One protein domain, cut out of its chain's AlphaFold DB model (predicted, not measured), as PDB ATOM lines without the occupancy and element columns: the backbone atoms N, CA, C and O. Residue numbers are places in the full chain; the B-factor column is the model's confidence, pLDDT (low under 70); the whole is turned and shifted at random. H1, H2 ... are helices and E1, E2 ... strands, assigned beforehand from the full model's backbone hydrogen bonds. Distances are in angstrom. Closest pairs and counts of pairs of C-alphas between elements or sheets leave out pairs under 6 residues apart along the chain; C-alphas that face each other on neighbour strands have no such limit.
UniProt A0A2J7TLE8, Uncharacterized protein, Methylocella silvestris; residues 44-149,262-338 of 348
ATOM      1  N   ALA A  44     -13.217   4.357 -22.324       87.38
ATOM      2  CA  ALA A  44     -12.498   5.118 -23.335       87.38
ATOM      3  C   ALA A  44     -11.437   6.002 -22.663       87.38
ATOM      4  O   ALA A  44     -11.681   6.594 -21.606       87.38
ATOM      5  N   ALA A  45     -10.246   6.053 -23.258       95.06
ATOM      6  CA  ALA A  45      -9.151   6.846 -22.732       95.06
ATOM      7  C   ALA A  45      -9.598   8.308 -22.583       95.06
ATOM      8  O   ALA A  45     -10.089   8.922 -23.530       95.06
ATOM      9  N   THR A  46      -9.447   8.866 -21.383       96.69
ATOM     10  CA  THR A  46      -9.833  10.248 -21.083       96.69
ATOM     11  C   THR A  46      -8.627  11.030 -20.601       96.69
ATOM     12  O   THR A  46      -7.817  10.537 -19.814       96.69
ATOM     13  N   PHE A  47      -8.494  12.266 -21.075       96.69
ATOM     14  CA  PHE A  47      -7.463  13.162 -20.581       96.69
ATOM     15  C   PHE A  47      -7.886  13.761 -19.241       96.69
ATOM     16  O   PHE A  47      -8.973  14.318 -19.108       96.69
ATOM     17  N   GLN A  48      -7.003  13.663 -18.254       95.31
ATOM     18  CA  GLN A  48      -7.163  14.202 -16.914       95.31
ATOM     19  C   GLN A  48      -6.289  15.462 -16.791       95.31
ATOM     20  O   GLN A  48      -5.063  15.344 -16.680       95.31
ATOM     21  N   PRO A  49      -6.878  16.679 -16.798       93.50
ATOM     22  CA  PRO A  49      -6.105  17.921 -16.848       93.50
ATOM     23  C   PRO A  49      -5.224  18.146 -15.620       93.50
ATOM     24  O   PRO A  49      -4.074  18.550 -15.770       93.50
ATOM     25  N   ALA A  50      -5.734  17.844 -14.420       92.06
ATOM     26  CA  ALA A  50      -5.012  18.055 -13.166       92.06
ATOM     27  C   ALA A  50      -3.689  17.262 -13.101       92.06
ATOM     28  O   ALA A  50      -2.642  17.880 -12.915       92.06
ATOM     29  N   PRO A  51      -3.671  15.933 -13.335       92.38
ATOM     30  CA  PRO A  51      -2.416  15.195 -13.405       92.38
ATOM     31  C   PRO A  51      -1.705  15.325 -14.762       92.38
ATOM     32  O   PRO A  51      -0.619  14.766 -14.896       92.38
ATOM     33  N   ARG A  52      -2.278  16.015 -15.762       94.94
ATOM     34  CA  ARG A  52      -1.786  16.070 -17.155       94.94
ATOM     35  C   ARG A  52      -1.480  14.669 -17.700       94.94
ATOM     36  O   ARG A  52      -0.342  14.369 -18.063       94.94
ATOM     37  N   ALA A  53      -2.476  13.788 -17.676       95.56
ATOM     38  CA  ALA A  53      -2.297  12.376 -18.009       95.56
ATOM     39  C   ALA A  53      -3.524  11.785 -18.707       95.56
ATOM     40  O   ALA A  53      -4.640  12.246 -18.490       95.56
ATOM     41  N   VAL A  54      -3.330  10.740 -19.506       97.00
ATOM     42  CA  VAL A  54      -4.421   9.939 -20.076       97.00
ATOM     43  C   VAL A  54      -4.765   8.802 -19.124       97.00
ATOM     44  O   VAL A  54      -3.869   8.128 -18.643       97.00
ATOM     45  N   SER A  55      -6.041   8.542 -18.853       95.19
ATOM     46  CA  SER A  55      -6.482   7.564 -17.844       95.19
ATOM     47  C   SER A  55      -5.856   6.164 -17.966       95.19
ATOM     48  O   SER A  55      -5.647   5.507 -16.949       95.19
ATOM     49  N   ASN A  56      -5.521   5.713 -19.179       95.56
ATOM     50  CA  ASN A  56      -4.917   4.405 -19.451       95.56
ATOM     51  C   ASN A  56      -3.377   4.421 -19.557       95.56
ATOM     52  O   ASN A  56      -2.795   3.385 -19.876       95.56
ATOM     53  N   TRP A  57      -2.698   5.543 -19.282       95.69
ATOM     54  CA  TRP A  57      -1.269   5.702 -19.597       95.69
ATOM     55  C   TRP A  57      -0.367   4.645 -18.954       95.69
ATOM     56  O   TRP A  57       0.625   4.234 -19.546       95.69
ATOM     57  N   ARG A  58      -0.714   4.168 -17.752       94.19
ATOM     58  CA  ARG A  58       0.041   3.119 -17.046       94.19
ATOM     59  C   ARG A  58      -0.041   1.771 -17.751       94.19
ATOM     60  O   ARG A  58       0.961   1.071 -17.844       94.19
ATOM     61  N   PHE A  59      -1.224   1.425 -18.255       93.38
ATOM     62  CA  PHE A  59      -1.434   0.196 -19.015       93.38
ATOM     63  C   PHE A  59      -0.670   0.247 -20.341       93.38
ATOM     64  O   PHE A  59       0.082  -0.670 -20.661       93.38
ATOM     65  N   GLU A  60      -0.792   1.361 -21.067       96.06
ATOM     66  CA  GLU A  60      -0.047   1.591 -22.306       96.06
ATOM     67  C   GLU A  60       1.468   1.550 -22.062       96.06
ATOM     68  O   GLU A  60       2.193   0.902 -22.809       96.06
ATOM     69  N   ALA A  61       1.952   2.176 -20.986       95.12
ATOM     70  CA  ALA A  61       3.360   2.162 -20.606       95.12
ATOM     71  C   ALA A  61       3.877   0.746 -20.307       95.12
ATOM     72  O   ALA A  61       4.917   0.354 -20.829       95.12
ATOM     73  N   ALA A  62       3.144  -0.038 -19.512       93.50
ATOM     74  CA  ALA A  62       3.521  -1.414 -19.184       93.50
ATOM     75  C   ALA A  62       3.591  -2.318 -20.421       93.50
ATOM     76  O   ALA A  62       4.439  -3.203 -20.500       93.50
ATOM     77  N   ARG A  63       2.695  -2.092 -21.387       94.56
ATOM     78  CA  ARG A  63       2.629  -2.874 -22.620       94.56
ATOM     79  C   ARG A  63       3.710  -2.479 -23.622       94.56
ATOM     80  O   ARG A  63       4.259  -3.358 -24.278       94.56
ATOM     81  N   ASN A  64       3.989  -1.182 -23.754       97.19
ATOM     82  CA  ASN A  64       4.682  -0.636 -24.920       97.19
ATOM     83  C   ASN A  64       6.072  -0.043 -24.639       97.19
ATOM     84  O   ASN A  64       6.761   0.330 -25.590       97.19
ATOM     85  N   LEU A  65       6.495   0.068 -23.377       96.31
ATOM     86  CA  LEU A  65       7.839   0.537 -23.031       96.31
ATOM     87  C   LEU A  65       8.807  -0.628 -22.842       96.31
ATOM     88  O   LEU A  65       8.462  -1.674 -22.297       96.31
ATOM     89  N   ASP A  66      10.029  -0.421 -23.307       93.50
ATOM     90  CA  ASP A  66      11.146  -1.343 -23.208       93.50
ATOM     91  C   ASP A  66      12.036  -0.892 -22.048       93.50
ATOM     92  O   ASP A  66      12.917  -0.040 -22.190       93.50
ATOM     93  N   ALA A  67      11.709  -1.389 -20.857       89.50
ATOM     94  CA  ALA A  67      12.442  -1.140 -19.626       89.50
ATOM     95  C   ALA A  67      12.406  -2.392 -18.731       89.50
ATOM     96  O   ALA A  67      11.481  -3.202 -18.845       89.50
ATOM     97  N   PRO A  68      13.371  -2.561 -17.804       90.75
ATOM     98  CA  PRO A  68      13.380  -3.699 -16.892       90.75
ATOM     99  C   PRO A  68      12.055  -3.842 -16.133       90.75
ATOM    100  O   PRO A  68      11.493  -2.851 -15.661       90.75
ATOM    101  N   ALA A  69      11.590  -5.080 -15.938       87.44
ATOM    102  CA  ALA A  69      10.292  -5.364 -15.316       87.44
ATOM    103  C   ALA A  69      10.109  -4.674 -13.950       87.44
ATOM    104  O   ALA A  69       9.042  -4.143 -13.661       87.44
ATOM    105  N   ALA A  70      11.168  -4.592 -13.136       88.06
ATOM    106  CA  ALA A  70      11.135  -3.886 -11.856       88.06
ATOM    107  C   ALA A  70      10.907  -2.367 -12.003       88.06
ATOM    108  O   ALA A  70      10.267  -1.751 -11.151       88.06
ATOM    109  N   GLN A  71      11.418  -1.749 -13.072       87.88
ATOM    110  CA  GLN A  71      11.203  -0.332 -13.364       87.88
ATOM    111  C   GLN A  71       9.779  -0.084 -13.873       87.88
ATOM    112  O   GLN A  71       9.131   0.851 -13.405       87.88
ATOM    113  N   LEU A  72       9.271  -0.945 -14.760       87.38
ATOM    114  CA  LEU A  72       7.882  -0.883 -15.227       87.38
ATOM    115  C   LEU A  72       6.891  -1.106 -14.077       87.38
ATOM    116  O   LEU A  72       5.942  -0.343 -13.932       87.38
ATOM    117  N   ALA A  73       7.152  -2.079 -13.200       86.38
ATOM    118  CA  ALA A  73       6.330  -2.325 -12.019       86.38
ATOM    119  C   ALA A  73       6.264  -1.090 -11.107       86.38
ATOM    120  O   ALA A  73       5.181  -0.718 -10.664       86.38
ATOM    121  N   LYS A  74       7.391  -0.396 -10.885       86.31
ATOM    122  CA  LYS A  74       7.411   0.872 -10.134       86.31
ATOM    123  C   LYS A  74       6.603   1.966 -10.831       86.31
ATOM    124  O   LYS A  74       5.824   2.644 -10.166       86.31
ATOM    125  N   LEU A  75       6.765   2.119 -12.145       85.38
ATOM    126  CA  LEU A  75       6.050   3.115 -12.952       85.38
ATOM    127  C   LEU A  75       4.523   2.940 -12.867       85.38
ATOM    128  O   LEU A  75       3.778   3.917 -12.810       85.38
ATOM    129  N   VAL A  76       4.061   1.688 -12.843       83.75
ATOM    130  CA  VAL A  76       2.637   1.347 -12.762       83.75
ATOM    131  C   VAL A  76       2.107   1.436 -11.332       83.75
ATOM    132  O   VAL A  76       1.035   1.996 -11.122       83.75
ATOM    133  N   ALA A  77       2.838   0.893 -10.354       81.31
ATOM    134  CA  ALA A  77       2.349   0.722  -8.985       81.31
ATOM    135  C   ALA A  77       2.443   1.986  -8.123       81.31
ATOM    136  O   ALA A  77       1.732   2.100  -7.129       81.31
ATOM    137  N   THR A  78       3.329   2.919  -8.467       71.50
ATOM    138  CA  THR A  78       3.569   4.123  -7.663       71.50
ATOM    139  C   THR A  78       3.154   5.385  -8.420       71.50
ATOM    140  O   THR A  78       3.114   5.419  -9.651       71.50
ATOM    141  N   ASP A  79       2.893   6.469  -7.692       72.12
ATOM    142  CA  ASP A  79       2.805   7.821  -8.263       72.12
ATOM    143  C   ASP A  79       4.199   8.433  -8.500       72.12
ATOM    144  O   ASP A  79       4.390   9.647  -8.408       72.12
ATOM    145  N   ALA A  80       5.199   7.594  -8.797       76.69
ATOM    146  CA  ALA A  80       6.547   8.057  -9.077       76.69
ATOM    147  C   ALA A  80       6.566   9.034 -10.268       76.69
ATOM    148  O   ALA A  80       5.802   8.875 -11.233       76.69
ATOM    149  N   PRO A  81       7.476  10.027 -10.242       83.62
ATOM    150  CA  PRO A  81       7.664  10.941 -11.357       83.62
ATOM    151  C   PRO A  81       7.912  10.163 -12.650       83.62
ATOM    152  O   PRO A  81       8.875   9.409 -12.770       83.62
ATOM    153  N   SER A  82       7.021  10.351 -13.616       89.19
ATOM    154  CA  SER A  82       7.099   9.737 -14.941       89.19
ATOM    155  C   SER A  82       7.312  10.830 -15.983       89.19
ATOM    156  O   SER A  82       6.740  11.919 -15.821       89.19
ATOM    157  N   PRO A  83       8.080  10.583 -17.062       91.88
ATOM    158  CA  PRO A  83       8.219  11.557 -18.134       91.88
ATOM    159  C   PRO A  83       6.844  11.977 -18.654       91.88
ATOM    160  O   PRO A  83       5.971  11.136 -18.886       91.88
ATOM    161  N   ARG A  84       6.649  13.285 -18.857       93.62
ATOM    162  CA  ARG A  84       5.350  13.853 -19.265       93.62
ATOM    163  C   ARG A  84       4.751  13.113 -20.465       93.62
ATOM    164  O   ARG A  84       3.574  12.797 -20.475       93.62
ATOM    165  N   CYS A  85       5.593  12.784 -21.441       97.06
ATOM    166  CA  CYS A  85       5.208  12.206 -22.720       97.06
ATOM    167  C   CYS A  85       4.762  10.739 -22.595       97.06
ATOM    168  O   CYS A  85       3.895  10.298 -23.347       97.06
ATOM    169  N   VAL A  86       5.232  10.018 -21.569       96.75
ATOM    170  CA  VAL A  86       4.707   8.689 -21.214       96.75
ATOM    171  C   VAL A  86       3.267   8.797 -20.715       96.75
ATOM    172  O   VAL A  86       2.402   8.059 -21.175       96.75
ATOM    173  N   LYS A  87       2.980   9.776 -19.847       96.56
ATOM    174  CA  LYS A  87       1.631  10.017 -19.303       96.56
ATOM    175  C   LYS A  87       0.610  10.437 -20.365       96.56
ATOM    176  O   LYS A  87      -0.590  10.387 -20.109       96.56
ATOM    177  N   LEU A  88       1.081  10.875 -21.531       97.94
ATOM    178  CA  LEU A  88       0.265  11.326 -22.657       97.94
ATOM    179  C   LEU A  88       0.101  10.267 -23.761       97.94
ATOM    180  O   LEU A  88      -0.450  10.590 -24.812       97.94
ATOM    181  N   ASN A  89       0.598   9.038 -23.560       98.12
ATOM    182  CA  ASN A  89       0.694   8.011 -24.610       98.12
ATOM    183  C   ASN A  89       1.433   8.512 -25.869       98.12
ATOM    184  O   ASN A  89       1.133   8.120 -26.993       98.12
ATOM    185  N   ASN A  90       2.393   9.423 -25.693       97.94
ATOM    186  CA  ASN A  90       3.039  10.169 -26.767       97.94
ATOM    187  C   ASN A  90       4.559  10.096 -26.621       97.94
ATOM    188  O   ASN A  90       5.204  11.072 -26.249       97.94
ATOM    189  N   TYR A  91       5.148   8.937 -26.903       98.12
ATOM    190  CA  TYR A  91       6.564   8.665 -26.622       98.12
ATOM    191  C   TYR A  91       7.558   9.497 -27.447       98.12
ATOM    192  O   TYR A  91       8.730   9.552 -27.096       98.12
ATOM    193  N   TRP A  92       7.089  10.195 -28.485       97.94
ATOM    194  CA  TRP A  92       7.890  11.100 -29.320       97.94
ATOM    195  C   TRP A  92       7.590  12.588 -29.079       97.94
ATOM    196  O   TRP A  92       8.033  13.442 -29.848       97.94
ATOM    197  N   CYS A  93       6.803  12.910 -28.044       96.81
ATOM    198  CA  CYS A  93       6.438  14.279 -27.669       96.81
ATOM    199  C   CYS A  93       5.849  15.126 -28.822       96.81
ATOM    200  O   CYS A  93       6.102  16.327 -28.937       96.81
ATOM    201  N   ILE A  94       5.014  14.516 -29.662       96.75
ATOM    202  CA  ILE A  94       4.361  15.152 -30.813       96.75
ATOM    203  C   ILE A  94       3.460  16.308 -30.366       96.75
ATOM    204  O   ILE A  94       2.720  16.199 -29.382       96.75
ATOM    205  N   LYS A  95       3.502  17.413 -31.118       94.94
ATOM    206  CA  LYS A  95       2.674  18.604 -30.893       94.94
ATOM    207  C   LYS A  95       1.303  18.502 -31.554       94.94
ATOM    208  O   LYS A  95       1.153  17.837 -32.577       94.94
ATOM    209  N   LYS A  96       0.311  19.182 -30.979       94.88
ATOM    210  CA  LYS A  96      -1.087  19.129 -31.421       94.88
ATOM    211  C   LYS A  96      -1.282  19.619 -32.848       94.88
ATOM    212  O   LYS A  96      -0.728  20.649 -33.235       94.88
ATOM    213  N   ALA A  97      -2.102  18.897 -33.604       93.44
ATOM    214  CA  ALA A  97      -2.512  19.308 -34.945       93.44
ATOM    215  C   ALA A  97      -3.859  18.707 -35.388       93.44
ATOM    216  O   ALA A  97      -4.185  18.796 -36.572       93.44
ATOM    217  N   GLY A  98      -4.640  18.117 -34.474       93.75
ATOM    218  CA  GLY A  98      -5.874  17.408 -34.815       93.75
ATOM    219  C   GLY A  98      -5.588  16.029 -35.407       93.75
ATOM    220  O   GLY A  98      -6.129  15.679 -36.456       93.75
ATOM    221  N   TRP A  99      -4.680  15.280 -34.784       95.12
ATOM    222  CA  TRP A  99      -4.295  13.952 -35.260       95.12
ATOM    223  C   TRP A  99      -5.395  12.912 -35.023       95.12
ATOM    224  O   TRP A  99      -6.241  13.060 -34.143       95.12
ATOM    225  N   ALA A 100      -5.360  11.811 -35.775       91.62
ATOM    226  CA  ALA A 100      -6.162  10.642 -35.428       91.62
ATOM    227  C   ALA A 100      -5.734  10.116 -34.045       91.62
ATOM    228  O   ALA A 100      -4.538  10.040 -33.761       91.62
ATOM    229  N   GLY A 101      -6.708   9.805 -33.188       92.56
ATOM    230  CA  GLY A 101      -6.455   9.378 -31.809       92.56
ATOM    231  C   GLY A 101      -6.103  10.504 -30.831       92.56
ATOM    232  O   GLY A 101      -5.917  10.230 -29.648       92.56
ATOM    233  N   GLU A 102      -6.014  11.764 -31.278       96.56
ATOM    234  CA  GLU A 102      -5.852  12.921 -30.387       96.56
ATOM    235  C   GLU A 102      -7.131  13.119 -29.561       96.56
ATOM    236  O   GLU A 102      -8.200  13.386 -30.110       96.56
ATOM    237  N   ILE A 103      -7.014  13.014 -28.235       97.12
ATOM    238  CA  ILE A 103      -8.133  13.240 -27.301       97.12
ATOM    239  C   ILE A 103      -8.018  14.572 -26.556       97.12
ATOM    240  O   ILE A 103      -9.021  15.111 -26.094       97.12
ATOM    241  N   ALA A 104      -6.801  15.107 -26.428       97.00
ATOM    242  CA  ALA A 104      -6.515  16.414 -25.844       97.00
ATOM    243  C   ALA A 104      -5.075  16.848 -26.166       97.00
ATOM    244  O   ALA A 104      -4.308  16.123 -26.800       97.00
ATOM    245  N   ALA A 105      -4.681  18.015 -25.658       95.88
ATOM    246  CA  ALA A 105      -3.289  18.426 -25.577       95.88
ATOM    247  C   ALA A 105      -3.014  19.102 -24.230       95.88
ATOM    248  O   ALA A 105      -3.914  19.709 -23.642       95.88
ATOM    249  N   ASP A 106      -1.777  19.009 -23.749       92.56
ATOM    250  CA  ASP A 106      -1.350  19.735 -22.556       92.56
ATOM    251  C   ASP A 106      -1.085  21.229 -22.839       92.56
ATOM    252  O   ASP A 106      -1.182  21.700 -23.975       92.56
ATOM    253  N   ALA A 107      -0.751  21.992 -21.793       89.56
ATOM    254  CA  ALA A 107      -0.482  23.430 -21.900       89.56
ATOM    255  C   ALA A 107       0.700  23.769 -22.832       89.56
ATOM    256  O   ALA A 107       0.711  24.833 -23.445       89.56
ATOM    257  N   ASP A 108       1.650  22.843 -22.995       86.56
ATOM    258  CA  ASP A 108       2.825  22.983 -23.865       86.56
ATOM    259  C   ASP A 108       2.552  22.459 -25.291       86.56
ATOM    260  O   ASP A 108       3.460  22.346 -26.128       86.56
ATOM    261  N   GLY A 109       1.297  22.091 -25.566       92.50
ATOM    262  CA  GLY A 109       0.814  21.606 -26.847       92.50
ATOM    263  C   GLY A 109       1.197  20.164 -27.174       92.50
ATOM    264  O   GLY A 109       1.064  19.794 -28.338       92.50
ATOM    265  N   HIS A 110       1.675  19.356 -26.223       95.62
ATOM    266  CA  HIS A 110       1.884  17.923 -26.452       95.62
ATOM    267  C   HIS A 110       0.549  17.206 -26.535       95.62
ATOM    268  O   HIS A 110      -0.321  17.393 -25.687       95.62
ATOM    269  N   VAL A 111       0.416  16.360 -27.546       97.69
ATOM    270  CA  VAL A 111      -0.795  15.578 -27.777       97.69
ATOM    271  C   VAL A 111      -0.929  14.508 -26.710       97.69
ATOM    272  O   VAL A 111       0.045  13.817 -26.410       97.69
ATOM    273  N   ALA A 112      -2.142  14.367 -26.190       98.19
ATOM    274  CA  ALA A 112      -2.609  13.190 -25.486       98.19
ATOM    275  C   ALA A 112      -3.291  12.263 -26.500       98.19
ATOM    276  O   ALA A 112      -4.305  12.647 -27.091       98.19
ATOM    277  N   PHE A 113      -2.735  11.070 -26.708       98.50
ATOM    278  CA  PHE A 113      -3.329  10.057 -27.583       98.50
ATOM    279  C   PHE A 113      -4.192   9.075 -26.787       98.50
ATOM    280  O   PHE A 113      -3.888   8.768 -25.631       98.50
ATOM    281  N   ALA A 114      -5.253   8.550 -27.405       97.62
ATOM    282  CA  ALA A 114      -6.080   7.522 -26.777       97.62
ATOM    283  C   ALA A 114      -5.287   6.223 -26.531       97.62
ATOM    284  O   ALA A 114      -5.536   5.532 -25.542       97.62
ATOM    285  N   SER A 115      -4.284   5.937 -27.364       97.88
ATOM    286  CA  SER A 115      -3.353   4.809 -27.216       97.88
ATOM    287  C   SER A 115      -1.925   5.167 -27.643       97.88
ATOM    288  O   SER A 115      -1.713   6.093 -28.431       97.88
ATOM    289  N   ALA A 116      -0.925   4.410 -27.174       98.12
ATOM    290  CA  ALA A 116       0.458   4.607 -27.625       98.12
ATOM    291  C   ALA A 116       0.648   4.218 -29.102       98.12
ATOM    292  O   ALA A 116       1.492   4.792 -29.793       98.12
ATOM    293  N   ALA A 117      -0.164   3.278 -29.602       98.25
ATOM    294  CA  ALA A 117      -0.176   2.858 -31.002       98.25
ATOM    295  C   ALA A 117      -0.538   4.004 -31.951       98.25
ATOM    296  O   ALA A 117       0.152   4.214 -32.948       98.25
ATOM    297  N   GLU A 118      -1.562   4.794 -31.627       98.00
ATOM    298  CA  GLU A 118      -1.921   5.970 -32.426       98.00
ATOM    299  C   GLU A 118      -0.795   7.008 -32.430       98.00
ATOM    300  O   GLU A 118      -0.421   7.501 -33.496       98.00
ATOM    301  N   GLY A 119      -0.184   7.272 -31.269       98.00
ATOM    302  CA  GLY A 119       0.974   8.163 -31.177       98.00
ATOM    303  C   GLY A 119       2.159   7.694 -32.030       98.00
ATOM    304  O   GLY A 119       2.781   8.503 -32.724       98.00
ATOM    305  N   ALA A 120       2.433   6.388 -32.048       98.69
ATOM    306  CA  ALA A 120       3.486   5.790 -32.867       98.69
ATOM    307  C   ALA A 120       3.199   5.897 -34.374       98.69
ATOM    308  O   ALA A 120       4.099   6.221 -35.153       98.69
ATOM    309  N   VAL A 121       1.948   5.685 -34.797       98.62
ATOM    310  CA  VAL A 121       1.540   5.854 -36.205       98.62
ATOM    311  C   VAL A 121       1.720   7.306 -36.642       98.62
ATOM    312  O   VAL A 121       2.275   7.566 -37.710       98.62
ATOM    313  N   VAL A 122       1.319   8.268 -35.806       98.44
ATOM    314  CA  VAL A 122       1.509   9.697 -36.102       98.44
ATOM    315  C   VAL A 122       2.996  10.053 -36.178       98.44
ATOM    316  O   VAL A 122       3.379  10.837 -37.047       98.44
ATOM    317  N   ALA A 123       3.852   9.452 -35.342       98.50
ATOM    318  CA  ALA A 123       5.299   9.636 -35.434       98.50
ATOM    319  C   ALA A 123       5.854   9.164 -36.791       98.50
ATOM    320  O   ALA A 123       6.553   9.924 -37.467       98.50
ATOM    321  N   ALA A 124       5.488   7.953 -37.225       98.56
ATOM    322  CA  ALA A 124       5.894   7.406 -38.520       98.56
ATOM    323  C   ALA A 124       5.394   8.273 -39.691       98.56
ATOM    324  O   ALA A 124       6.165   8.612 -40.594       98.56
ATOM    325  N   MET A 125       4.130   8.708 -39.642       97.94
ATOM    326  CA  MET A 125       3.530   9.603 -40.637       97.94
ATOM    327  C   MET A 125       4.271  10.948 -40.717       97.94
ATOM    328  O   MET A 125       4.535  11.461 -41.809       97.94
ATOM    329  N   LEU A 126       4.626  11.541 -39.572       97.94
ATOM    330  CA  LEU A 126       5.370  12.801 -39.525       97.94
ATOM    331  C   LEU A 126       6.765  12.658 -40.128       97.94
ATOM    332  O   LEU A 126       7.145  13.485 -40.959       97.94
ATOM    333  N   LEU A 127       7.498  11.602 -39.768       98.50
ATOM    334  CA  LEU A 127       8.813  11.318 -40.344       98.50
ATOM    335  C   LEU A 127       8.722  11.104 -41.854       98.50
ATOM    336  O   LEU A 127       9.507  11.689 -42.598       98.50
ATOM    337  N   ARG A 128       7.709  10.368 -42.324       97.62
ATOM    338  CA  ARG A 128       7.446  10.204 -43.757       97.62
ATOM    339  C   ARG A 128       7.237  11.539 -44.453       97.62
ATOM    340  O   ARG A 128       7.856  11.811 -45.481       97.62
ATOM    341  N   ARG A 129       6.383  12.398 -43.895       97.00
ATOM    342  CA  ARG A 129       6.111  13.722 -44.461       97.00
ATOM    343  C   ARG A 129       7.366  14.592 -44.479       97.00
ATOM    344  O   ARG A 129       7.621  15.271 -45.468       97.00
ATOM    345  N   TYR A 130       8.154  14.578 -43.410       98.00
ATOM    346  CA  TYR A 130       9.388  15.358 -43.334       98.00
ATOM    347  C   TYR A 130      10.412  14.884 -44.362       98.00
ATOM    348  O   TYR A 130      10.975  15.703 -45.085       98.00
ATOM    349  N   TYR A 131      10.581  13.574 -44.480       98.12
ATOM    350  CA  TYR A 131      11.581  12.979 -45.348       98.12
ATOM    351  C   TYR A 131      11.200  13.055 -46.835       98.12
ATOM    352  O   TYR A 131      12.004  13.490 -47.653       98.12
ATOM    353  N   LEU A 132       9.962  12.701 -47.199       96.44
ATOM    354  CA  LEU A 132       9.531  12.630 -48.603       96.44
ATOM    355  C   LEU A 132       8.948  13.942 -49.138       96.44
ATOM    356  O   LEU A 132       9.211  14.302 -50.281       96.44
ATOM    357  N   VAL A 133       8.152  14.663 -48.339       95.69
ATOM    358  CA  VAL A 133       7.448  15.876 -48.807       95.69
ATOM    359  C   VAL A 133       8.275  17.132 -48.560       95.69
ATOM    360  O   VAL A 133       8.325  18.012 -49.414       95.69
ATOM    361  N   TYR A 134       8.928  17.233 -47.401       96.75
ATOM    362  CA  TYR A 134       9.798  18.374 -47.083       96.75
ATOM    363  C   TYR A 134      11.268  18.140 -47.433       96.75
ATOM    364  O   TYR A 134      12.073  19.051 -47.258       96.75
ATOM    365  N   ASN A 135      11.608  16.954 -47.946       97.38
ATOM    366  CA  ASN A 135      12.962  16.573 -48.341       97.38
ATOM    367  C   ASN A 135      14.011  16.784 -47.229       97.38
ATOM    368  O   ASN A 135      15.158  17.138 -47.496       97.38
ATOM    369  N   LEU A 136      13.615  16.584 -45.969       97.88
ATOM    370  CA  LEU A 136      14.512  16.628 -44.816       97.88
ATOM    371  C   LEU A 136      15.144  15.244 -44.654       97.88
ATOM    372  O   LEU A 136      14.555  14.358 -44.037       97.88
ATOM    373  N   ARG A 137      16.311  15.047 -45.273       97.69
ATOM    374  CA  ARG A 137      16.969  13.732 -45.372       97.69
ATOM    375  C   ARG A 137      17.833  13.369 -44.164       97.69
ATOM    376  O   ARG A 137      18.012  12.188 -43.892       97.69
ATOM    377  N   SER A 138      18.326  14.365 -43.433       98.31
ATOM    378  CA  SER A 138      19.238  14.174 -42.304       98.31
ATOM    379  C   SER A 138      18.553  14.330 -40.945       98.31
ATOM    380  O   SER A 138      17.518  15.002 -40.823       98.31
ATOM    381  N   ALA A 139      19.144  13.747 -39.898       98.12
ATOM    382  CA  ALA A 139      18.633  13.874 -38.531       98.12
ATOM    383  C   ALA A 139      18.643  15.329 -38.058       98.12
ATOM    384  O   ALA A 139      17.662  15.786 -37.471       98.12
ATOM    385  N   GLN A 140      19.706  16.080 -38.364       97.38
ATOM    386  CA  GLN A 140      19.806  17.494 -38.011       97.38
ATOM    387  C   GLN A 140      18.643  18.302 -38.607       97.38
ATOM    388  O   GLN A 140      18.019  19.104 -37.906       97.38
ATOM    389  N   ALA A 141      18.311  18.073 -39.883       96.94
ATOM    390  CA  ALA A 141      17.229  18.774 -40.567       96.94
ATOM    391  C   ALA A 141      15.849  18.401 -39.998       96.94
ATOM    392  O   ALA A 141      15.030  19.281 -39.717       96.94
ATOM    393  N   ILE A 142      15.604  17.104 -39.785       97.50
ATOM    394  CA  ILE A 142      14.354  16.591 -39.209       97.50
ATOM    395  C   ILE A 142      14.136  17.146 -37.799       97.50
ATOM    396  O   ILE A 142      13.067  17.684 -37.505       97.50
ATOM    397  N   LEU A 143      15.144  17.072 -36.931       96.06
ATOM    398  CA  LEU A 143      15.003  17.426 -35.519       96.06
ATOM    399  C   LEU A 143      14.980  18.929 -35.266       96.06
ATOM    400  O   LEU A 143      14.265  19.373 -34.370       96.06
ATOM    401  N   SER A 144      15.647  19.722 -36.108       93.50
ATOM    402  CA  SER A 144      15.497  21.185 -36.089       93.50
ATOM    403  C   SER A 144      14.042  21.614 -36.313       93.50
ATOM    404  O   SER A 144      13.616  22.659 -35.823       93.50
ATOM    405  N   ARG A 145      13.258  20.801 -37.037       93.69
ATOM    406  CA  ARG A 145      11.817  21.000 -37.223       93.69
ATOM    407  C   ARG A 145      10.977  20.318 -36.140       93.69
ATOM    408  O   ARG A 145       9.932  20.850 -35.779       93.69
ATOM    409  N   TRP A 146      11.394  19.145 -35.665       93.62
ATOM    410  CA  TRP A 146      10.671  18.362 -34.659       93.62
ATOM    411  C   TRP A 146      10.628  19.059 -33.295       93.62
ATOM    412  O   TRP A 146       9.564  19.189 -32.697       93.62
ATOM    413  N   ALA A 147      11.781  19.544 -32.832       86.81
ATOM    414  CA  ALA A 147      11.962  20.181 -31.534       86.81
ATOM    415  C   ALA A 147      12.666  21.540 -31.712       86.81
ATOM    416  O   ALA A 147      13.836  21.674 -31.328       86.81
ATOM    417  N   PRO A 148      11.978  22.528 -32.323       81.12
ATOM    418  CA  PRO A 148      12.582  23.792 -32.717       81.12
ATOM    419  C   PRO A 148      13.117  24.561 -31.514       81.12
ATOM    420  O   PRO A 148      12.653  24.396 -30.383       81.12
ATOM    421  N   ALA A 149      14.082  25.431 -31.800       76.69
ATOM    422  CA  ALA A 149      14.704  26.270 -30.801       76.69
ATOM    423  C   ALA A 149      13.678  27.160 -30.085       76.69
ATOM    424  O   ALA A 149      12.903  27.862 -30.734       76.69
ATOM    425  N   ASP A 262      23.160  27.498 -27.150       80.19
ATOM    426  CA  ASP A 262      22.840  26.345 -26.297       80.19
ATOM    427  C   ASP A 262      21.744  25.472 -26.911       80.19
ATOM    428  O   ASP A 262      21.797  24.243 -26.890       80.19
ATOM    429  N   GLU A 263      20.769  26.109 -27.549       83.88
ATOM    430  CA  GLU A 263      19.640  25.418 -28.156       83.88
ATOM    431  C   GLU A 263      20.018  24.730 -29.477       83.88
ATOM    432  O   GLU A 263      19.552  23.629 -29.777       83.88
ATOM    433  N   THR A 264      20.935  25.328 -30.240       86.75
ATOM    434  CA  THR A 264      21.530  24.688 -31.421       86.75
ATOM    435  C   THR A 264      22.351  23.465 -31.011       86.75
ATOM    436  O   THR A 264      22.247  22.410 -31.644       86.75
ATOM    437  N   ALA A 265      23.122  23.572 -29.923       91.12
ATOM    438  CA  ALA A 265      23.868  22.451 -29.361       91.12
ATOM    439  C   ALA A 265      22.933  21.338 -28.859       91.12
ATOM    440  O   ALA A 265      23.181  20.165 -29.143       91.12
ATOM    441  N   ARG A 266      21.812  21.688 -28.210       92.56
ATOM    442  CA  ARG A 266      20.774  20.732 -27.788       92.56
ATOM    443  C   ARG A 266      20.204  19.951 -28.971       92.56
ATOM    444  O   ARG A 266      20.116  18.726 -28.906       92.56
ATOM    445  N   ILE A 267      19.831  20.637 -30.054       93.12
ATOM    446  CA  ILE A 267      19.285  19.990 -31.259       93.12
ATOM    447  C   ILE A 267      20.338  19.088 -31.907       93.12
ATOM    448  O   ILE A 267      20.022  17.965 -32.297       93.12
ATOM    449  N   ARG A 268      21.598  19.534 -31.971       94.81
ATOM    450  CA  ARG A 268      22.698  18.713 -32.491       94.81
ATOM    451  C   ARG A 268      22.920  17.457 -31.651       94.81
ATOM    452  O   ARG A 268      23.081  16.375 -32.207       94.81
ATOM    453  N   GLN A 269      22.886  17.574 -30.324       96.06
ATOM    454  CA  GLN A 269      23.016  16.424 -29.433       96.06
ATOM    455  C   GLN A 269      21.846  15.448 -29.599       96.06
ATOM    456  O   GLN A 269      22.066  14.239 -29.603       96.06
ATOM    457  N   TYR A 270      20.624  15.954 -29.785       96.62
ATOM    458  CA  TYR A 270      19.481  15.117 -30.150       96.62
ATOM    459  C   TYR A 270      19.780  14.374 -31.460       96.62
ATOM    460  O   TYR A 270      19.707  13.150 -31.491       96.62
ATOM    461  N   ALA A 271      20.211  15.071 -32.514       97.94
ATOM    462  CA  ALA A 271      20.530  14.432 -33.789       97.94
ATOM    463  C   ALA A 271      21.575  13.323 -33.657       97.94
ATOM    464  O   ALA A 271      21.357  12.239 -34.186       97.94
ATOM    465  N   LEU A 272      22.634  13.542 -32.876       98.19
ATOM    466  CA  LEU A 272      23.636  12.514 -32.590       98.19
ATOM    467  C   LEU A 272      23.039  11.279 -31.901       98.19
ATOM    468  O   LEU A 272      23.371  10.163 -32.280       98.19
ATOM    469  N   ARG A 273      22.134  11.460 -30.932       97.75
ATOM    470  CA  ARG A 273      21.441  10.337 -30.277       97.75
ATOM    471  C   ARG A 273      20.483   9.616 -31.222       97.75
ATOM    472  O   ARG A 273      20.383   8.397 -31.180       97.75
ATOM    473  N   ALA A 274      19.786  10.351 -32.087       97.62
ATOM    474  CA  ALA A 274      18.824   9.778 -33.025       97.62
ATOM    475  C   ALA A 274      19.486   8.858 -34.068       97.62
ATOM    476  O   ALA A 274      18.872   7.874 -34.481       97.62
ATOM    477  N   ILE A 275      20.730   9.148 -34.469       98.38
ATOM    478  CA  ILE A 275      21.468   8.375 -35.482       98.38
ATOM    479  C   ILE A 275      22.287   7.204 -34.932       98.38
ATOM    480  O   ILE A 275      22.956   6.533 -35.716       98.38
ATOM    481  N   GLU A 276      22.290   6.956 -33.620       97.69
ATOM    482  CA  GLU A 276      23.093   5.878 -33.031       97.69
ATOM    483  C   GLU A 276      22.774   4.528 -33.699       97.69
ATOM    484  O   GLU A 276      21.636   4.057 -33.673       97.69
ATOM    485  N   GLY A 277      23.788   3.918 -34.328       96.94
ATOM    486  CA  GLY A 277      23.653   2.659 -35.073       96.94
ATOM    487  C   GLY A 277      23.013   2.775 -36.464       96.94
ATOM    488  O   GLY A 277      22.717   1.746 -37.062       96.94
ATOM    489  N   VAL A 278      22.797   3.993 -36.978       97.88
ATOM    490  CA  VAL A 278      22.121   4.261 -38.263       97.88
ATOM    491  C   VAL A 278      23.087   4.838 -39.301       97.88
ATOM    492  O   VAL A 278      23.257   4.260 -40.371       97.88
ATOM    493  N   VAL A 279      23.728   5.970 -38.993       97.88
ATOM    494  CA  VAL A 279      24.686   6.674 -39.870       97.88
ATOM    495  C   VAL A 279      25.811   7.307 -39.048       97.88
ATOM    496  O   VAL A 279      25.697   7.451 -37.831       97.88
ATOM    497  N   SER A 280      26.908   7.686 -39.708       97.00
ATOM    498  CA  SER A 280      28.098   8.265 -39.071       97.00
ATOM    499  C   SER A 280      27.950   9.729 -38.659       97.00
ATOM    500  O   SER A 280      28.564  10.147 -37.676       97.00
ATOM    501  N   SER A 281      27.172  10.518 -39.402       97.75
ATOM    502  CA  SER A 281      27.012  11.956 -39.185       97.75
ATOM    503  C   SER A 281      25.532  12.357 -39.121       97.75
ATOM    504  O   SER A 281      24.714  11.811 -39.860       97.75
ATOM    505  N   PRO A 282      25.155  13.347 -38.284       97.75
ATOM    506  CA  PRO A 282      23.775  13.841 -38.201       97.75
ATOM    507  C   PRO A 282      23.307  14.572 -39.465       97.75
ATOM    508  O   PRO A 282      22.110  14.851 -39.591       97.75
ATOM    509  N   ASP A 283      24.233  14.879 -40.375       98.19
ATOM    510  CA  ASP A 283      23.985  15.500 -41.676       98.19
ATOM    511  C   ASP A 283      23.875  14.478 -42.826       98.19
ATOM    512  O   ASP A 283      23.432  14.850 -43.914       98.19
ATOM    513  N   ASP A 284      24.218  13.206 -42.587       98.38
ATOM    514  CA  ASP A 284      24.089  12.136 -43.584       98.38
ATOM    515  C   ASP A 284      22.609  11.836 -43.880       98.38
ATOM    516  O   ASP A 284      21.722  12.053 -43.045       98.38
ATOM    517  N   ASP A 285      22.331  11.312 -45.079       98.38
ATOM    518  CA  ASP A 285      20.994  10.815 -45.405       98.38
ATOM    519  C   ASP A 285      20.671   9.596 -44.534       98.38
ATOM    520  O   ASP A 285      21.371   8.586 -44.555       98.38
ATOM    521  N   LEU A 286      19.576   9.685 -43.784       98.38
ATOM    522  CA  LEU A 286      19.114   8.625 -42.896       98.38
ATOM    523  C   LEU A 286      18.575   7.397 -43.630       98.38
ATOM    524  O   LEU A 286      18.380   6.361 -42.996       98.38
ATOM    525  N   LEU A 287      18.277   7.506 -44.929       97.88
ATOM    526  CA  LEU A 287      17.685   6.432 -45.735       97.88
ATOM    527  C   LEU A 287      16.409   5.858 -45.085       97.88
ATOM    528  O   LEU A 287      16.169   4.650 -45.091       97.88
ATOM    529  N   LEU A 288      15.579   6.739 -44.500       98.19
ATOM    530  CA  LEU A 288      14.344   6.350 -43.798       98.19
ATOM    531  C   LEU A 288      13.305   5.732 -44.735       98.19
ATOM    532  O   LEU A 288      12.475   4.943 -44.292       98.19
ATOM    533  N   PHE A 289      13.323   6.117 -46.011       98.12
ATOM    534  CA  PHE A 289      12.389   5.644 -47.025       98.12
ATOM    535  C   PHE A 289      13.119   5.393 -48.340       98.12
ATOM    536  O   PHE A 289      14.053   6.114 -48.696       98.12
ATOM    537  N   THR A 290      12.656   4.395 -49.087       95.81
ATOM    538  CA  THR A 290      13.135   4.107 -50.441       95.81
ATOM    539  C   THR A 290      12.710   5.207 -51.420       95.81
ATOM    540  O   THR A 290      11.847   6.038 -51.124       95.81
ATOM    541  N   ALA A 291      13.261   5.188 -52.637       91.31
ATOM    542  CA  ALA A 291      12.820   6.084 -53.710       91.31
ATOM    543  C   ALA A 291      11.328   5.905 -54.071       91.31
ATOM    544  O   ALA A 291      10.683   6.863 -54.492       91.31
ATOM    545  N   ALA A 292      10.768   4.708 -53.862       90.44
ATOM    546  CA  ALA A 292       9.343   4.421 -54.052       90.44
ATOM    547  C   ALA A 292       8.455   4.927 -52.894       90.44
ATOM    548  O   ALA A 292       7.223   4.900 -52.987       90.44
ATOM    549  N   GLY A 293       9.072   5.425 -51.815       93.50
ATOM    550  CA  GLY A 293       8.396   5.936 -50.624       93.50
ATOM    551  C   GLY A 293       8.001   4.859 -49.612       93.50
ATOM    552  O   GLY A 293       7.223   5.162 -48.702       93.50
ATOM    553  N   ASP A 294       8.515   3.639 -49.769       95.81
ATOM    554  CA  ASP A 294       8.329   2.541 -48.817       95.81
ATOM    555  C   ASP A 294       9.276   2.715 -47.619       95.81
ATOM    556  O   ASP A 294      10.379   3.247 -47.791       95.81
ATOM    557  N   PRO A 295       8.874   2.315 -46.400       97.69
ATOM    558  CA  PRO A 295       9.714   2.461 -45.215       97.69
ATOM    559  C   PRO A 295      11.003   1.635 -45.339       97.69
ATOM    560  O   PRO A 295      10.971   0.454 -45.681       97.69
ATOM    561  N   GLY A 296      12.140   2.269 -45.063       96.69
ATOM    562  CA  GLY A 296      13.455   1.635 -45.025       96.69
ATOM    563  C   GLY A 296      13.765   1.007 -43.664       96.69
ATOM    564  O   GLY A 296      13.105   1.287 -42.660       96.69
ATOM    565  N   ALA A 297      14.825   0.196 -43.612       96.12
ATOM    566  CA  ALA A 297      15.254  -0.500 -42.393       96.12
ATOM    567  C   ALA A 297      15.671   0.449 -41.252       96.12
ATOM    568  O   ALA A 297      15.558   0.098 -40.079       96.12
ATOM    569  N   ASN A 298      16.102   1.668 -41.586       98.25
ATOM    570  CA  ASN A 298      16.562   2.657 -40.611       98.25
ATOM    571  C   ASN A 298      15.414   3.357 -39.867       98.25
ATOM    572  O   ASN A 298      15.626   3.886 -38.777       98.25
ATOM    573  N   LEU A 299      14.194   3.366 -40.421       98.62
ATOM    574  CA  LEU A 299      13.067   4.102 -39.843       98.62
ATOM    575  C   LEU A 299      12.683   3.616 -38.434       98.62
ATOM    576  O   LEU A 299      12.622   4.460 -37.535       98.62
ATOM    577  N   PRO A 300      12.481   2.307 -38.186       98.06
ATOM    578  CA  PRO A 300      12.187   1.823 -36.841       98.06
ATOM    579  C   PRO A 300      13.283   2.154 -35.820       98.06
ATOM    580  O   PRO A 300      12.980   2.528 -34.687       98.06
ATOM    581  N   LEU A 301      14.554   2.062 -36.225       97.75
ATOM    582  CA  LEU A 301      15.690   2.330 -35.344       97.75
ATOM    583  C   LEU A 301      15.772   3.815 -34.963       97.75
ATOM    584  O   LEU A 301      15.865   4.141 -33.780       97.75
ATOM    585  N   VAL A 302      15.629   4.721 -35.937       98.38
ATOM    586  CA  VAL A 302      15.566   6.169 -35.673       98.38
ATOM    587  C   VAL A 302      14.373   6.511 -34.780       98.38
ATOM    588  O   VAL A 302      14.526   7.275 -33.829       98.38
ATOM    589  N   MET A 303      13.199   5.916 -35.019       98.56
ATOM    590  CA  MET A 303      12.036   6.107 -34.145       98.56
ATOM    591  C   MET A 303      12.320   5.660 -32.708       98.56
ATOM    592  O   MET A 303      11.971   6.383 -31.773       98.56
ATOM    593  N   GLN A 304      12.971   4.512 -32.508       97.75
ATOM    594  CA  GLN A 304      13.326   4.042 -31.169       97.75
ATOM    595  C   GLN A 304      14.313   4.994 -30.481       97.75
ATOM    596  O   GLN A 304      14.123   5.343 -29.313       97.75
ATOM    597  N   ASN A 305      15.339   5.448 -31.199       97.69
ATOM    598  CA  ASN A 305      16.332   6.378 -30.668       97.69
ATOM    599  C   ASN A 305      15.708   7.734 -30.309       97.69
ATOM    600  O   ASN A 305      16.000   8.285 -29.250       97.69
ATOM    601  N   MET A 306      14.792   8.249 -31.136       97.81
ATOM    602  CA  MET A 306      14.042   9.466 -30.817       97.81
ATOM    603  C   MET A 306      13.205   9.304 -29.545       97.81
ATOM    604  O   MET A 306      13.241  10.178 -28.684       97.81
ATOM    605  N   ALA A 307      12.516   8.170 -29.370       97.38
ATOM    606  CA  ALA A 307      11.784   7.902 -28.133       97.38
ATOM    607  C   ALA A 307      12.722   7.894 -26.912       97.38
ATOM    608  O   ALA A 307      12.430   8.544 -25.913       97.38
ATOM    609  N   LYS A 308      13.897   7.253 -27.000       96.00
ATOM    610  CA  LYS A 308      14.901   7.261 -25.915       96.00
ATOM    611  C   LYS A 308      15.348   8.672 -25.520       96.00
ATOM    612  O   LYS A 308      15.604   8.928 -24.347       96.00
ATOM    613  N   VAL A 309      15.433   9.605 -26.468       95.19
ATOM    614  CA  VAL A 309      15.764  11.005 -26.150       95.19
ATOM    615  C   VAL A 309      14.628  11.687 -25.385       95.19
ATOM    616  O   VAL A 309      14.884  12.407 -24.423       95.19
ATOM    617  N   GLU A 310      13.378  11.455 -25.785       95.06
ATOM    618  CA  GLU A 310      12.206  12.158 -25.245       95.06
ATOM    619  C   GLU A 310      11.726  11.617 -23.893       95.06
ATOM    620  O   GLU A 310      11.280  12.373 -23.025       95.06
ATOM    621  N   ILE A 311      11.790  10.299 -23.707       94.19
ATOM    622  CA  ILE A 311      11.283   9.613 -22.510       94.19
ATOM    623  C   ILE A 311      12.384   8.890 -21.719       94.19
ATOM    624  O   ILE A 311      12.109   8.207 -20.728       94.19
ATOM    625  N   GLY A 312      13.646   9.138 -22.076       88.88
ATOM    626  CA  GLY A 312      14.825   8.705 -21.335       88.88
ATOM    627  C   GLY A 312      15.049   7.189 -21.413       88.88
ATOM    628  O   GLY A 312      14.937   6.607 -22.492       88.88
ATOM    629  N   PRO A 313      15.365   6.512 -20.291       85.62
ATOM    630  CA  PRO A 313      15.647   5.072 -20.297       85.62
ATOM    631  C   PRO A 313      14.421   4.218 -20.641       85.62
ATOM    632  O   PRO A 313      14.558   3.028 -20.896       85.62
ATOM    633  N   LEU A 314      13.226   4.809 -20.622       87.31
ATOM    634  CA  LEU A 314      11.985   4.156 -21.001       87.31
ATOM    635  C   LEU A 314      11.886   4.174 -22.530       87.31
ATOM    636  O   LEU A 314      11.229   5.038 -23.084       87.31
ATOM    637  N   ALA A 315      12.582   3.292 -23.241       91.06
ATOM    638  CA  ALA A 315      12.493   3.257 -24.701       91.06
ATOM    639  C   ALA A 315      11.099   2.782 -25.155       91.06
ATOM    640  O   ALA A 315      10.409   2.079 -24.423       91.06
ATOM    641  N   ALA A 316      10.671   3.126 -26.371       96.75
ATOM    642  CA  ALA A 316       9.507   2.477 -26.978       96.75
ATOM    643  C   ALA A 316       9.905   1.088 -27.505       96.75
ATOM    644  O   ALA A 316      10.944   0.948 -28.165       96.75
ATOM    645  N   ARG A 317       9.084   0.064 -27.240       97.31
ATOM    646  CA  ARG A 317       9.336  -1.291 -27.745       97.31
ATOM    647  C   ARG A 317       9.312  -1.325 -29.269       97.31
ATOM    648  O   ARG A 317       8.561  -0.608 -29.934       97.31
ATOM    649  N   PHE A 318      10.149  -2.192 -29.827       96.94
ATOM    650  CA  PHE A 318      10.331  -2.298 -31.271       96.94
ATOM    651  C   PHE A 318       9.097  -2.860 -32.001       96.94
ATOM    652  O   PHE A 318       8.856  -2.515 -33.157       96.94
ATOM    653  N   ASP A 319       8.286  -3.682 -31.333       97.56
ATOM    654  CA  ASP A 319       7.028  -4.225 -31.863       97.56
ATOM    655  C   ASP A 319       5.962  -3.136 -32.063       97.56
ATOM    656  O   ASP A 319       5.361  -3.071 -33.137       97.56
ATOM    657  N   LEU A 320       5.799  -2.224 -31.096       98.56
ATOM    658  CA  LEU A 320       4.953  -1.032 -31.233       98.56
ATOM    659  C   LEU A 320       5.367  -0.211 -32.462       98.56
ATOM    660  O   LEU A 320       4.528   0.183 -33.274       98.56
ATOM    661  N   ILE A 321       6.671   0.041 -32.599       98.69
ATOM    662  CA  ILE A 321       7.228   0.838 -33.696       98.69
ATOM    663  C   ILE A 321       6.997   0.147 -35.043       98.69
ATOM    664  O   ILE A 321       6.523   0.778 -35.987       98.69
ATOM    665  N   SER A 322       7.293  -1.149 -35.130       98.19
ATOM    666  CA  SER A 322       7.147  -1.926 -36.363       98.19
ATOM    667  C   SER A 322       5.690  -1.963 -36.828       98.19
ATOM    668  O   SER A 322       5.404  -1.676 -37.993       98.19
ATOM    669  N   ALA A 323       4.753  -2.213 -35.907       98.31
ATOM    670  CA  ALA A 323       3.322  -2.203 -36.200       98.31
ATOM    671  C   ALA A 323       2.828  -0.823 -36.662       98.31
ATOM    672  O   ALA A 323       1.973  -0.722 -37.552       98.31
ATOM    673  N   ALA A 324       3.370   0.255 -36.089       98.56
ATOM    674  CA  ALA A 324       3.035   1.618 -36.479       98.56
ATOM    675  C   ALA A 324       3.531   1.967 -37.890       98.56
ATOM    676  O   ALA A 324       2.763   2.499 -38.696       98.56
ATOM    677  N   VAL A 325       4.782   1.619 -38.212       98.56
ATOM    678  CA  VAL A 325       5.367   1.808 -39.549       98.56
ATOM    679  C   VAL A 325       4.565   1.048 -40.606       98.56
ATOM    680  O   VAL A 325       4.223   1.608 -41.648       98.56
ATOM    681  N   GLU A 326       4.203  -0.203 -40.327       97.94
ATOM    682  CA  GLU A 326       3.401  -1.019 -41.239       97.94
ATOM    683  C   GLU A 326       1.986  -0.442 -41.431       97.94
ATOM    684  O   GLU A 326       1.454  -0.391 -42.543       97.94
ATOM    685  N   THR A 327       1.371   0.046 -40.353       97.56
ATOM    686  CA  THR A 327       0.045   0.674 -40.402       97.56
ATOM    687  C   THR A 327       0.047   1.940 -41.249       97.56
ATOM    688  O   THR A 327      -0.845   2.108 -42.086       97.56
ATOM    689  N   GLU A 328       1.058   2.795 -41.100       97.00
ATOM    690  CA  GLU A 328       1.202   3.986 -41.936       97.00
ATOM    691  C   GLU A 328       1.485   3.623 -43.402       97.00
ATOM    692  O   GLU A 328       0.875   4.195 -44.306       97.00
ATOM    693  N   ALA A 329       2.321   2.614 -43.668       95.75
ATOM    694  CA  ALA A 329       2.561   2.133 -45.030       95.75
ATOM    695  C   ALA A 329       1.260   1.663 -45.712       95.75
ATOM    696  O   ALA A 329       0.980   2.038 -46.856       95.75
ATOM    697  N   ARG A 330       0.408   0.915 -44.994       95.69
ATOM    698  CA  ARG A 330      -0.924   0.511 -45.481       95.69
ATOM    699  C   ARG A 330      -1.843   1.708 -45.716       95.69
ATOM    700  O   ARG A 330      -2.565   1.734 -46.715       95.69
ATOM    701  N   ARG A 331      -1.843   2.694 -44.815       93.88
ATOM    702  CA  ARG A 331      -2.648   3.919 -44.944       93.88
ATOM    703  C   ARG A 331      -2.262   4.708 -46.197       93.88
ATOM    704  O   ARG A 331      -3.138   5.139 -46.952       93.88
ATOM    705  N   GLU A 332      -0.971   4.849 -46.464       92.62
ATOM    706  CA  GLU A 332      -0.460   5.530 -47.655       92.62
ATOM    707  C   GLU A 332      -0.729   4.742 -48.941       92.62
ATOM    708  O   GLU A 332      -1.113   5.330 -49.952       92.62
ATOM    709  N   ALA A 333      -0.605   3.411 -48.921       90.75
ATOM    710  CA  ALA A 333      -0.985   2.567 -50.056       90.75
ATOM    711  C   ALA A 333      -2.473   2.728 -50.412       90.75
ATOM    712  O   ALA A 333      -2.808   2.921 -51.581       90.75
ATOM    713  N   ARG A 334      -3.361   2.745 -49.406       91.62
ATOM    714  CA  ARG A 334      -4.792   3.023 -49.606       91.62
ATOM    715  C   ARG A 334      -5.020   4.413 -50.193       91.62
ATOM    716  O   ARG A 334      -5.785   4.546 -51.134       91.62
ATOM    717  N   THR A 335      -4.330   5.427 -49.679       89.06
ATOM    718  CA  THR A 335      -4.480   6.814 -50.153       89.06
ATOM    719  C   THR A 335      -4.023   6.971 -51.608       89.06
ATOM    720  O   THR A 335      -4.688   7.654 -52.378       89.06
ATOM    721  N   ARG A 336      -2.936   6.297 -52.016       85.44
ATOM    722  CA  ARG A 336      -2.471   6.253 -53.418       85.44
ATOM    723  C   ARG A 336      -3.410   5.472 -54.344       85.44
ATOM    724  O   ARG A 336      -3.519   5.813 -55.515       85.44
ATOM    725  N   GLY A 337      -4.048   4.420 -53.829       77.62
ATOM    726  CA  GLY A 337      -4.948   3.547 -54.584       77.62
ATOM    727  C   GLY A 337      -6.369   4.083 -54.773       77.62
ATOM    728  O   GLY A 337      -7.126   3.486 -55.532       77.62
ATOM    729  N   VAL A 338      -6.753   5.182 -54.113       64.38
ATOM    730  CA  VAL A 338      -8.044   5.844 -54.350       64.38
ATOM    731  C   VAL A 338      -7.914   6.735 -55.592       64.38
ATOM    732  O   VAL A 338      -7.234   7.762 -55.523       64.38
TER     733      VAL A 338
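AT A GLANCE: This is residues 44 to 149 and 262 to 338 of the 348 residues of an uncharacterized protein of Methylocella silvestris (UniProt A0A2J7TLE8). Helices H4 and H7 slant past each other in the middle of this domain, and the long helix H8 crosses H4 and meets H7 with its residues 318 to 325. Helical hairpin H1-H2 lies at one end, with short H3 between H1 and H7; the crossed pair H5-H6 is on another side, and a small strand hairpin, E1-E2, sits near residues 118 to 122 of H4. The printed part has 183 residues with eight named helices and two named strands, in the order H1 H2 H3 E1 E2 H4 H5 H6 H7 H8; the sheet E1 - E2 is antiparallel and the class is mostly helix. It is compact, with a radius of gyration of the C-alphas of 16.0 A, and spans 46 by 44 by 31 A.

IN THESE COORDINATES: Find C-alpha 102 at (-5.852, 12.921, -30.387); there E1 begins, residues 102 to 105, and E2 follows at 111 to 113. H4, residues 116 to 133, runs 25.0 A. Before the sheet come H1, 57 to 64, starting at (-1.269, 5.702, -19.597), H2, 69 to 77, and H3, 84 to 87. After H4 come H5, 139 to 146, H6, 262 to 274, 18.3 A long, and H7, 298 to 311, 20.1 A long. H8, 318 to 337, runs 28.5 A to C-alpha 337 at (-4.948, 3.547, -54.584).

HOW THE PARTS SIT: Start at the hairpin E1 and E2, where N 103 and O 112 are 3.0 A apart and N 112 and O 104 2.9 A, within hydrogen-bond range. The closest C-alphas of E2 and H4 are Phe 113 and Gly 119, 5.9 A. H4 touches H8 at Val 121 and Ala 324, 4.5 A, at a steep tilt of 55 degrees, the same way. H7 touches H8 at Pro 300 and Ile 321, 6.0 A. H6 touches H7 at Ala 274 and Asn 305, 4.8 A, and H5 at Ala 271 and Ala 139, 5.1 A. H3 touches H7 at Cys 85 and Ile 311, 6.6 A, and H1 at Lys 87 and Trp 57, 5.2 A. H1 and H2 form a hairpin with a shallow tilt of 19 degrees, closest at Arg 58 and Val 76, 5.3 A. H2 and H8 are apart. Every O i to N i+4 pair is within hydrogen-bond range in H1, H2, H4, H6, H7 and H8; in H5 3 of 4 are, and H3 is too short for one.

THE WHOLE: The C-alphas farthest apart, Thr 78 and Val 338, are 48.1 A apart. Residues 150 to 261 are not printed; C-alphas 149 and 262 are 9.3 A apart across the cut. The links H3 to E1 and H6 to H7 are long. Mean pLDDT of the printed part is 94.2; residue 338 is under 70.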